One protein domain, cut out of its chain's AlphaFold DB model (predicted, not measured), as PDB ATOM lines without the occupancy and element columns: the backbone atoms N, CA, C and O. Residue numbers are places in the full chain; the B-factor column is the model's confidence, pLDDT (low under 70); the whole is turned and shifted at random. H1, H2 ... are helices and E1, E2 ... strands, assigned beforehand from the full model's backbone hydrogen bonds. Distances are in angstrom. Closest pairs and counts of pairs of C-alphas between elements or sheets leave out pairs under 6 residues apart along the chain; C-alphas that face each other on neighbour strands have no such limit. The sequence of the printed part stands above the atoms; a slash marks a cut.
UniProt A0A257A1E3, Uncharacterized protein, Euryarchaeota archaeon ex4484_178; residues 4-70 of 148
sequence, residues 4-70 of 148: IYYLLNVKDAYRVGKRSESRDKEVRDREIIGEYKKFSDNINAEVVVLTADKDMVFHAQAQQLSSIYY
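AT A GLANCE: This is residues 4 to 70 of the 148 residues of an uncharacterized protein of Euryarchaeota archaeon ex4484_178 (UniProt A0A257A1E3). A small body is made of the long helix H2, the shorter helix H3 packed on it, and a two-strand sheet, E1 and E2, packed on H3. From this body residues 11 to 24, a stretch with no named element, lead away to the short helix H1, which sits apart. The printed part has 67 residues, with three named helices and two named strands in the order H1, H2, E1, H3, E2; the sheet's order is E1, E2, parallel, and the class is mostly helix. The whole is compact, with a radius of gyration of the C-alphas of 12.5 A and spans of 32 by 27 by 25 A.

HOW THE PARTS SIT: Start at H1, residues 4 to 10, and H2, residues 25 to 43; they are apart. H2 touches H3, residues 54 to 62, with its residues 29 to 33 alone, at a steep tilt of 44 degrees, the same way; the closest C-alphas, of Ile 33 and Ala 60, are 5.8 A apart. E1, residues 48 to 51, and E2, residues 66 to 69, are parallel neighbours at 22 degrees; look for N 49 and O 66 at 2.8 A and N 51 and O 68 at 3.1 A, within hydrogen-bond range. E1, H3 and E2 form a strand-helix-strand unit, two parallel neighbour strands with a helix between, its crossover right-handed. The closest C-alphas of H3 and E2, those of Val 57 and Ser 67, are 6.0 A apart. H2 and E1 are near each other, with 5 pairs of C-alphas within 10 A. In H1, H2 and H3 every O i to N i+4 pair is within hydrogen-bond range.

IN THESE COORDINATES: Find C-alpha 4 at (-46.281, -27.327, -8.816), where H1 begins; it is 9.8 A long. H2 begins at C-alpha 25, (-39.288, -15.701, 10.500), and runs 27.1 A. E1 is 9.7 A long, H3 12.6 A and E2 10.2 A, ending at C-alpha 69, (-50.209, -4.749, 0.246).

THE WHOLE: The C-alphas of Val 10 and Asp 24 are the two farthest apart, at 33.5 A. The link from H1 to H2 is long; the other links are tight. The printed part has no cut, and no printed residue is under 70 in pLDDT.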
ATOM      1  N   ILE A   4     -47.626 -27.886  -8.615       77.25
ATOM      2  CA  ILE A   4     -46.281 -27.327  -8.816       77.25
ATOM      3  C   ILE A   4     -45.775 -27.624 -10.230       77.25
ATOM      4  O   ILE A   4     -45.159 -26.773 -10.864       77.25
ATOM      5  N   TYR A   5     -46.048 -28.826 -10.745       80.19
ATOM      6  CA  TYR A   5     -45.648 -29.189 -12.102       80.19
ATOM      7  C   TYR A   5     -46.359 -28.313 -13.137       80.19
ATOM      8  O   TYR A   5     -45.725 -27.868 -14.090       80.19
ATOM      9  N   TYR A   6     -47.652 -28.054 -12.941       79.06
ATOM     10  CA  TYR A   6     -48.434 -27.200 -13.831       79.06
ATOM     11  C   TYR A   6     -47.925 -25.753 -13.812       79.06
ATOM     12  O   TYR A   6     -47.694 -25.168 -14.867       79.06
ATOM     13  N   LEU A   7     -47.673 -25.199 -12.624       79.25
ATOM     14  CA  LEU A   7     -47.151 -23.840 -12.484       79.25
ATOM     15  C   LEU A   7     -45.796 -23.681 -13.184       79.25
ATOM     16  O   LEU A   7     -45.625 -22.764 -13.980       79.25
ATOM     17  N   LEU A   8     -44.858 -24.596 -12.933       84.44
ATOM     18  CA  LEU A   8     -43.497 -24.479 -13.458       84.44
ATOM     19  C   LEU A   8     -43.393 -24.792 -14.958       84.44
ATOM     20  O   LEU A   8     -42.611 -24.145 -15.641       84.44
ATOM     21  N   ASN A   9     -44.148 -25.773 -15.471       82.25
ATOM     22  CA  ASN A   9     -43.959 -26.267 -16.846       82.25
ATOM     23  C   ASN A   9     -45.031 -25.815 -17.841       82.25
ATOM     24  O   ASN A   9     -44.816 -25.926 -19.041       82.25
ATOM     25  N   VAL A  10     -46.204 -25.376 -17.368       85.56
ATOM     26  CA  VAL A  10     -47.311 -24.947 -18.244       85.56
ATOM     27  C   VAL A  10     -47.532 -23.439 -18.172       85.56
ATOM     28  O   VAL A  10     -47.964 -22.836 -19.150       85.56
ATOM     29  N   LYS A  11     -47.271 -22.822 -17.016       84.25
ATOM     30  CA  LYS A  11     -47.463 -21.381 -16.792       84.25
ATOM     31  C   LYS A  11     -46.161 -20.585 -16.737       84.25
ATOM     32  O   LYS A  11     -46.214 -19.414 -16.375       84.25
ATOM     33  N   ASP A  12     -45.030 -21.209 -17.070       83.94
ATOM     34  CA  ASP A  12     -43.691 -20.607 -17.024       83.94
ATOM     35  C   ASP A  12     -43.403 -19.877 -15.699       83.94
ATOM     36  O   ASP A  12     -42.764 -18.824 -15.660       83.94
ATOM     37  N   ALA A  13     -43.906 -20.416 -14.582       85.25
ATOM     38  CA  ALA A  13     -43.648 -19.830 -13.279       85.25
ATOM     39  C   ALA A  13     -42.174 -20.026 -12.902       85.25
ATOM     40  O   ALA A  13     -41.644 -21.139 -12.925       85.25
ATOM     41  N   TYR A  14     -41.521 -18.944 -12.487       83.56
ATOM     42  CA  TYR A  14     -40.140 -18.990 -12.021       83.56
ATOM     43  C   TYR A  14     -40.085 -19.301 -10.532       83.56
ATOM     44  O   TYR A  14     -40.761 -18.674  -9.716       83.56
ATOM     45  N   ARG A  15     -39.212 -20.237 -10.160       85.19
ATOM     46  CA  ARG A  15     -38.813 -20.419  -8.767       85.19
ATOM     47  C   ARG A  15     -37.547 -19.619  -8.509       85.19
ATOM     48  O   ARG A  15     -36.485 -19.953  -9.029       85.19
ATOM     49  N   VAL A  16     -37.668 -18.587  -7.686       85.31
ATOM     50  CA  VAL A  16     -36.547 -17.748  -7.267       85.31
ATOM     51  C   VAL A  16     -36.083 -18.188  -5.887       85.31
ATOM     52  O   VAL A  16     -36.906 -18.457  -5.012       85.31
ATOM     53  N   GLY A  17     -34.766 -18.256  -5.712       82.25
ATOM     54  CA  GLY A  17     -34.180 -18.445  -4.397       82.25
ATOM     55  C   GLY A  17     -34.062 -19.887  -3.908       82.25
ATOM     56  O   GLY A  17     -34.549 -20.843  -4.526       82.25
ATOM     57  N   LYS A  18     -33.359 -20.054  -2.787       80.94
ATOM     58  CA  LYS A  18     -33.193 -21.334  -2.090       80.94
ATOM     59  C   LYS A  18     -34.004 -21.328  -0.802       80.94
ATOM     60  O   LYS A  18     -34.337 -20.299  -0.231       80.94
ATOM     61  N   ARG A  19     -34.344 -22.522  -0.318       76.00
ATOM     62  CA  ARG A  19     -35.020 -22.648   0.974       76.00
ATOM     63  C   ARG A  19     -34.087 -22.126   2.072       76.00
ATOM     64  O   ARG A  19     -32.988 -22.653   2.211       76.00
ATOM     65  N   SER A  20     -34.552 -21.151   2.850       78.19
ATOM     66  CA  SER A  20     -33.863 -20.704   4.062       78.19
ATOM     67  C   SER A  20     -33.704 -21.859   5.055       78.19
ATOM     68  O   SER A  20     -34.656 -22.605   5.311       78.19
ATOM     69  N   GLU A  21     -32.507 -21.999   5.623       83.88
ATOM     70  CA  GLU A  21     -32.230 -22.924   6.729       83.88
ATOM     71  C   GLU A  21     -32.576 -22.305   8.094       83.88
ATOM     72  O   GLU A  21     -32.666 -23.014   9.101       83.88
ATOM     73  N   SER A  22     -32.816 -20.989   8.133       83.88
ATOM     74  CA  SER A  22     -33.167 -20.277   9.355       83.88
ATOM     75  C   SER A  22     -34.587 -20.614   9.812       83.88
ATOM     76  O   SER A  22     -35.556 -20.599   9.046       83.88
ATOM     77  N   ARG A  23     -34.727 -20.879  11.115       85.38
ATOM     78  CA  ARG A  23     -36.038 -21.030  11.766       85.38
ATOM     79  C   ARG A  23     -36.669 -19.688  12.134       85.38
ATOM     80  O   ARG A  23     -37.873 -19.643  12.376       85.38
ATOM     81  N   ASP A  24     -35.884 -18.616  12.145       89.94
ATOM     82  CA  ASP A  24     -36.361 -17.272  12.449       89.94
ATOM     83  C   ASP A  24     -37.151 -16.705  11.257       89.94
ATOM     84  O   ASP A  24     -36.662 -16.686  10.123       89.94
ATOM     85  N   LYS A  25     -38.394 -16.273  11.515       86.19
ATOM     86  CA  LYS A  25     -39.288 -15.701  10.500       86.19
ATOM     87  C   LYS A  25     -38.691 -14.430   9.892       86.19
ATOM     88  O   LYS A  25     -38.640 -14.332   8.674       86.19
ATOM     89  N   GLU A  26     -38.182 -13.523  10.718       89.00
ATOM     90  CA  GLU A  26     -37.649 -12.224  10.283       89.00
ATOM     91  C   GLU A  26     -36.424 -12.373   9.382       89.00
ATOM     92  O   GLU A  26     -36.235 -11.648   8.405       89.00
ATOM     93  N   VAL A  27     -35.559 -13.333   9.712       89.44
ATOM     94  CA  VAL A  27     -34.379 -13.637   8.894       89.44
ATOM     95  C   VAL A  27     -34.813 -14.201   7.546       89.44
ATOM     96  O   VAL A  27     -34.333 -13.747   6.510       89.44
ATOM     97  N   ARG A  28     -35.756 -15.145   7.555       89.06
ATOM     98  CA  ARG A  28     -36.252 -15.785   6.339       89.06
ATOM     99  C   ARG A  28     -36.966 -14.802   5.413       89.06
ATOM    100  O   ARG A  28     -36.742 -14.852   4.210       89.06
ATOM    101  N   ASP A  29     -37.786 -13.905   5.949       90.94
ATOM    102  CA  ASP A  29     -38.517 -12.926   5.139       90.94
ATOM    103  C   ASP A  29     -37.545 -11.945   4.461       90.94
ATOM    104  O   ASP A  29     -37.658 -11.681   3.262       90.94
ATOM    105  N   ARG A  30     -36.496 -11.506   5.174       91.12
ATOM    106  CA  ARG A  30     -35.404 -10.713   4.583       91.12
ATOM    107  C   ARG A  30     -34.622 -11.467   3.510       91.12
ATOM    108  O   ARG A  30     -34.270 -10.868   2.494       91.12
ATOM    109  N   GLU A  31     -34.339 -12.750   3.719       92.94
ATOM    110  CA  GLU A  31     -33.656 -13.586   2.725       92.94
ATOM    111  C   GLU A  31     -34.488 -13.729   1.447       92.94
ATOM    112  O   GLU A  31     -33.969 -13.472   0.361       92.94
ATOM    113  N   ILE A  32     -35.781 -14.040   1.578       91.62
ATOM    114  CA  ILE A  32     -36.714 -14.179   0.450       91.62
ATOM    115  C   ILE A  32     -36.743 -12.895  -0.385       91.62
ATOM    116  O   ILE A  32     -36.562 -12.934  -1.603       91.62
ATOM    117  N   ILE A  33     -36.927 -11.740   0.259       93.88
ATOM    118  CA  ILE A  33     -36.941 -10.446  -0.432       93.88
ATOM    119  C   ILE A  33     -35.596 -10.162  -1.112       93.88
ATOM    120  O   ILE A  33     -35.569  -9.720  -2.263       93.88
ATOM    121  N   GLY A  34     -34.476 -10.449  -0.445       93.50
ATOM    122  CA  GLY A  34     -33.145 -10.268  -1.026       93.50
ATOM    123  C   GLY A  34     -32.909 -11.132  -2.269       93.50
ATOM    124  O   GLY A  34     -32.251 -10.697  -3.215       93.50
ATOM    125  N   GLU A  35     -33.464 -12.344  -2.309       94.19
ATOM    126  CA  GLU A  35     -33.405 -13.214  -3.488       94.19
ATOM    127  C   GLU A  35     -34.257 -12.677  -4.644       94.19
ATOM    128  O   GLU A  35     -33.782 -12.661  -5.783       94.19
ATOM    129  N   TYR A  36     -35.455 -12.156  -4.368       93.62
ATOM    130  CA  TYR A  36     -36.269 -11.483  -5.386       93.62
ATOM    131  C   TYR A  36     -35.603 -10.220  -5.929       93.62
ATOM    132  O   TYR A  36     -35.706  -9.954  -7.126       93.62
ATOM    133  N   LYS A  37     -34.872  -9.473  -5.093       94.12
ATOM    134  CA  LYS A  37     -34.161  -8.270  -5.539       94.12
ATOM    135  C   LYS A  37     -33.045  -8.633  -6.510       94.12
ATOM    136  O   LYS A  37     -33.002  -8.110  -7.618       94.12
ATOM    137  N   LYS A  38     -32.219  -9.618  -6.148       94.06
ATOM    138  CA  LYS A  38     -31.187 -10.157  -7.048       94.06
ATOM    139  C   LYS A  38     -31.784 -10.679  -8.350       94.06
ATOM    140  O   LYS A  38     -31.207 -10.479  -9.410       94.06
ATOM    141  N   PHE A  39     -32.926 -11.359  -8.278       93.56
ATOM    142  CA  PHE A  39     -33.614 -11.839  -9.471       93.56
ATOM    143  C   PHE A  39     -34.075 -10.686 -10.366       93.56
ATOM    144  O   PHE A  39     -33.758 -10.717 -11.549       93.56
ATOM    145  N   SER A  40     -34.732  -9.665  -9.804       93.69
ATOM    146  CA  SER A  40     -35.153  -8.448 -10.517       93.69
ATOM    147  C   SER A  40     -33.984  -7.777 -11.238       93.69
ATOM    148  O   SER A  40     -34.087  -7.484 -12.430       93.69
ATOM    149  N   ASP A  41     -32.850  -7.625 -10.549       93.56
ATOM    150  CA  ASP A  41     -31.640  -7.028 -11.117       93.56
ATOM    151  C   ASP A  41     -31.053  -7.902 -12.243       93.56
ATOM    152  O   ASP A  41     -30.648  -7.386 -13.283       93.56
ATOM    153  N   ASN A  42     -31.062  -9.230 -12.080       93.69
ATOM    154  CA  ASN A  42     -30.537 -10.169 -13.078       93.69
ATOM    155  C   ASN A  42     -31.362 -10.206 -14.368       93.69
ATOM    156  O   ASN A  42     -30.795 -10.338 -15.450       93.69
ATOM    157  N   ILE A  43     -32.691 -10.133 -14.263       92.12
ATOM    158  CA  ILE A  43     -33.578 -10.145 -15.437       92.12
ATOM    159  C   ILE A  43     -33.803  -8.746 -16.017       92.12
ATOM    160  O   ILE A  43     -34.450  -8.621 -17.054       92.12
ATOM    161  N   ASN A  44     -33.279  -7.707 -15.355       91.19
ATOM    162  CA  ASN A  44     -33.485  -6.300 -15.691       91.19
ATOM    163  C   ASN A  44     -34.971  -5.957 -15.909       91.19
ATOM    164  O   ASN A  44     -35.346  -5.298 -16.880       91.19
ATOM    165  N   ALA A  45     -35.825  -6.456 -15.016       89.44
ATOM    166  CA  ALA A  45     -37.262  -6.232 -15.054       89.44
ATOM    167  C   ALA A  45     -37.800  -5.960 -13.650       89.44
ATOM    168  O   ALA A  45     -37.237  -6.403 -12.644       89.44
ATOM    169  N   GLU A  46     -38.913  -5.235 -13.591       90.88
ATOM    170  CA  GLU A  46     -39.580  -4.927 -12.335       90.88
ATOM    171  C   GLU A  46     -40.247  -6.179 -11.757       90.88
ATOM    172  O   GLU A  46     -41.059  -6.839 -12.409       90.88
ATOM    173  N   VAL A  47     -39.911  -6.494 -10.507       92.25
ATOM    174  CA  VAL A  47     -40.569  -7.541  -9.725       92.25
ATOM    175  C   VAL A  47     -41.458  -6.872  -8.686       92.25
ATOM    176  O   VAL A  47     -40.987  -6.067  -7.883       92.25
ATOM    177  N   VAL A  48     -42.743  -7.233  -8.692       93.38
ATOM    178  CA  VAL A  48     -43.739  -6.718  -7.748       93.38
ATOM    179  C   VAL A  48     -44.108  -7.807  -6.745       93.38
ATOM    180  O   VAL A  48     -44.607  -8.867  -7.118       93.38
ATOM    181  N   VAL A  49     -43.894  -7.540  -5.458       92.81
ATOM    182  CA  VAL A  49     -44.242  -8.449  -4.358       92.81
ATOM    183  C   VAL A  49     -45.694  -8.225  -3.940       92.81
ATOM    184  O   VAL A  49     -46.029  -7.189  -3.371       92.81
ATOM    185  N   LEU A  50     -46.563  -9.206  -4.177       92.00
ATOM    186  CA  LEU A  50     -47.939  -9.204  -3.672       92.00
ATOM    187  C   LEU A  50     -47.998  -9.936  -2.326       92.00
ATOM    188  O   LEU A  50     -47.660 -11.117  -2.253       92.00
ATOM    189  N   THR A  51     -48.432  -9.261  -1.261       90.69
ATOM    190  CA  THR A  51     -48.483  -9.864   0.082       90.69
ATOM    191  C   THR A  51     -49.616  -9.303   0.943       90.69
ATOM    192  O   THR A  51     -49.971  -8.129   0.844       90.69
ATOM    193  N   ALA A  52     -50.172 -10.149   1.812       90.12
ATOM    194  CA  ALA A  52     -51.110  -9.755   2.867       90.12
ATOM    195  C   ALA A  52     -50.420  -9.524   4.229       90.12
ATOM    196  O   ALA A  52     -51.079  -9.134   5.195       90.12
ATOM    197  N   ASP A  53     -49.105  -9.751   4.313       90.12
ATOM    198  CA  ASP A  53     -48.284  -9.489   5.498       90.12
ATOM    199  C   ASP A  53     -47.667  -8.084   5.406       90.12
ATOM    200  O   ASP A  53     -46.999  -7.755   4.423       90.12
ATOM    201  N   LYS A  54     -47.899  -7.247   6.422       90.75
ATOM    202  CA  LYS A  54     -47.378  -5.873   6.469       90.75
ATOM    203  C   LYS A  54     -45.863  -5.834   6.650       90.75
ATOM    204  O   LYS A  54     -45.225  -4.956   6.074       90.75
ATOM    205  N   ASP A  55     -45.298  -6.770   7.400       91.94
ATOM    206  CA  ASP A  55     -43.859  -6.784   7.678       91.94
ATOM    207  C   ASP A  55     -43.087  -7.127   6.394       91.94
ATOM    208  O   ASP A  55     -42.080  -6.504   6.055       91.94
ATOM    209  N   MET A  56     -43.658  -8.011   5.572       91.62
ATOM    210  CA  MET A  56     -43.127  -8.342   4.248       91.62
ATOM    211  C   MET A  56     -43.097  -7.131   3.298       91.62
ATOM    212  O   MET A  56     -42.146  -6.969   2.533       91.62
ATOM    213  N   VAL A  57     -44.106  -6.250   3.357       93.88
ATOM    214  CA  VAL A  57     -44.121  -4.987   2.587       93.88
ATOM    215  C   VAL A  57     -42.966  -4.092   3.017       93.88
ATOM    216  O   VAL A  57     -42.257  -3.551   2.170       93.88
ATOM    217  N   PHE A  58     -42.744  -3.965   4.328       93.81
ATOM    218  CA  PHE A  58     -41.646  -3.166   4.862       93.81
ATOM    219  C   PHE A  58     -40.285  -3.688   4.387       93.81
ATOM    220  O   PHE A  58     -39.452  -2.909   3.919       93.81
ATOM    221  N   HIS A  59     -40.064  -5.005   4.428       94.50
ATOM    222  CA  HIS A  59     -38.826  -5.601   3.924       94.50
ATOM    223  C   HIS A  59     -38.636  -5.386   2.419       94.50
ATOM    224  O   HIS A  59     -37.531  -5.039   2.000       94.50
ATOM    225  N   ALA A  60     -39.692  -5.546   1.613       94.38
ATOM    226  CA  ALA A  60     -39.643  -5.298   0.172       94.38
ATOM    227  C   ALA A  60     -39.235  -3.850  -0.141       94.38
ATOM    228  O   ALA A  60     -38.298  -3.619  -0.908       94.38
ATOM    229  N   GLN A  61     -39.860  -2.882   0.532       92.94
ATOM    230  CA  GLN A  61     -39.540  -1.462   0.379       92.94
ATOM    231  C   GLN A  61     -38.106  -1.139   0.811       92.94
ATOM    232  O   GLN A  61     -37.402  -0.413   0.109       92.94
ATOM    233  N   ALA A  62     -37.634  -1.723   1.919       94.19
ATOM    234  CA  ALA A  62     -36.257  -1.555   2.387       94.19
ATOM    235  C   ALA A  62     -35.212  -2.052   1.367       94.19
ATOM    236  O   ALA A  62     -34.085  -1.562   1.346       94.19
ATOM    237  N   GLN A  63     -35.590  -3.001   0.507       93.25
ATOM    238  CA  GLN A  63     -34.756  -3.575  -0.558       93.25
ATOM    239  C   GLN A  63     -35.045  -2.972  -1.944       93.25
ATOM    240  O   GLN A  63     -34.536  -3.473  -2.947       93.25
ATOM    241  N   GLN A  64     -35.826  -1.886  -2.013       92.38
ATOM    242  CA  GLN A  64     -36.210  -1.210  -3.260       92.38
ATOM    243  C   GLN A  64     -36.932  -2.136  -4.254       92.38
ATOM    244  O   GLN A  64     -36.751  -2.025  -5.467       92.38
ATOM    245  N   LEU A  65     -37.740  -3.065  -3.738       94.75
ATOM    246  CA  LEU A  65     -38.687  -3.837  -4.534       94.75
ATOM    247  C   LEU A  65     -40.075  -3.210  -4.455       94.75
ATOM    248  O   LEU A  65     -40.552  -2.849  -3.376       94.75
ATOM    249  N   SER A  66     -40.741  -3.136  -5.604       94.06
ATOM    250  CA  SER A  66     -42.150  -2.769  -5.676       94.06
ATOM    251  C   SER A  66     -42.986  -3.797  -4.915       94.06
ATOM    252  O   SER A  66     -42.748  -5.003  -4.993       94.06
ATOM    253  N   SER A  67     -43.986  -3.335  -4.165       94.50
ATOM    254  CA  SER A  67     -44.829  -4.215  -3.356       94.50
ATOM    255  C   SER A  67     -46.268  -3.725  -3.296       94.50
ATOM    256  O   SER A  67     -46.509  -2.532  -3.113       94.50
ATOM    257  N   ILE A  68     -47.212  -4.657  -3.365       94.19
ATOM    258  CA  ILE A  68     -48.641  -4.412  -3.194       94.19
ATOM    259  C   ILE A  68     -49.085  -5.087  -1.900       94.19
ATOM    260  O   ILE A  68     -49.063  -6.313  -1.775       94.19
ATOM    261  N   TYR A  69     -49.526  -4.264  -0.946       92.19
ATOM    262  CA  TYR A  69     -50.209  -4.749   0.246       92.19
ATOM    263  C   TYR A  69     -51.661  -5.079  -0.095       92.19
ATOM    264  O   TYR A  69     -52.485  -4.181  -0.283       92.19
ATOM    265  N   TYR A  70     -51.988  -6.365  -0.162       87.19
ATOM    266  CA  TYR A  70     -53.361  -6.810  -0.341       87.19
ATOM    267  C   TYR A  70     -54.026  -6.997   1.021       87.19
ATOM    268  O   TYR A  70     -53.819  -7.990   1.722       87.19
TER     269      TYR A  70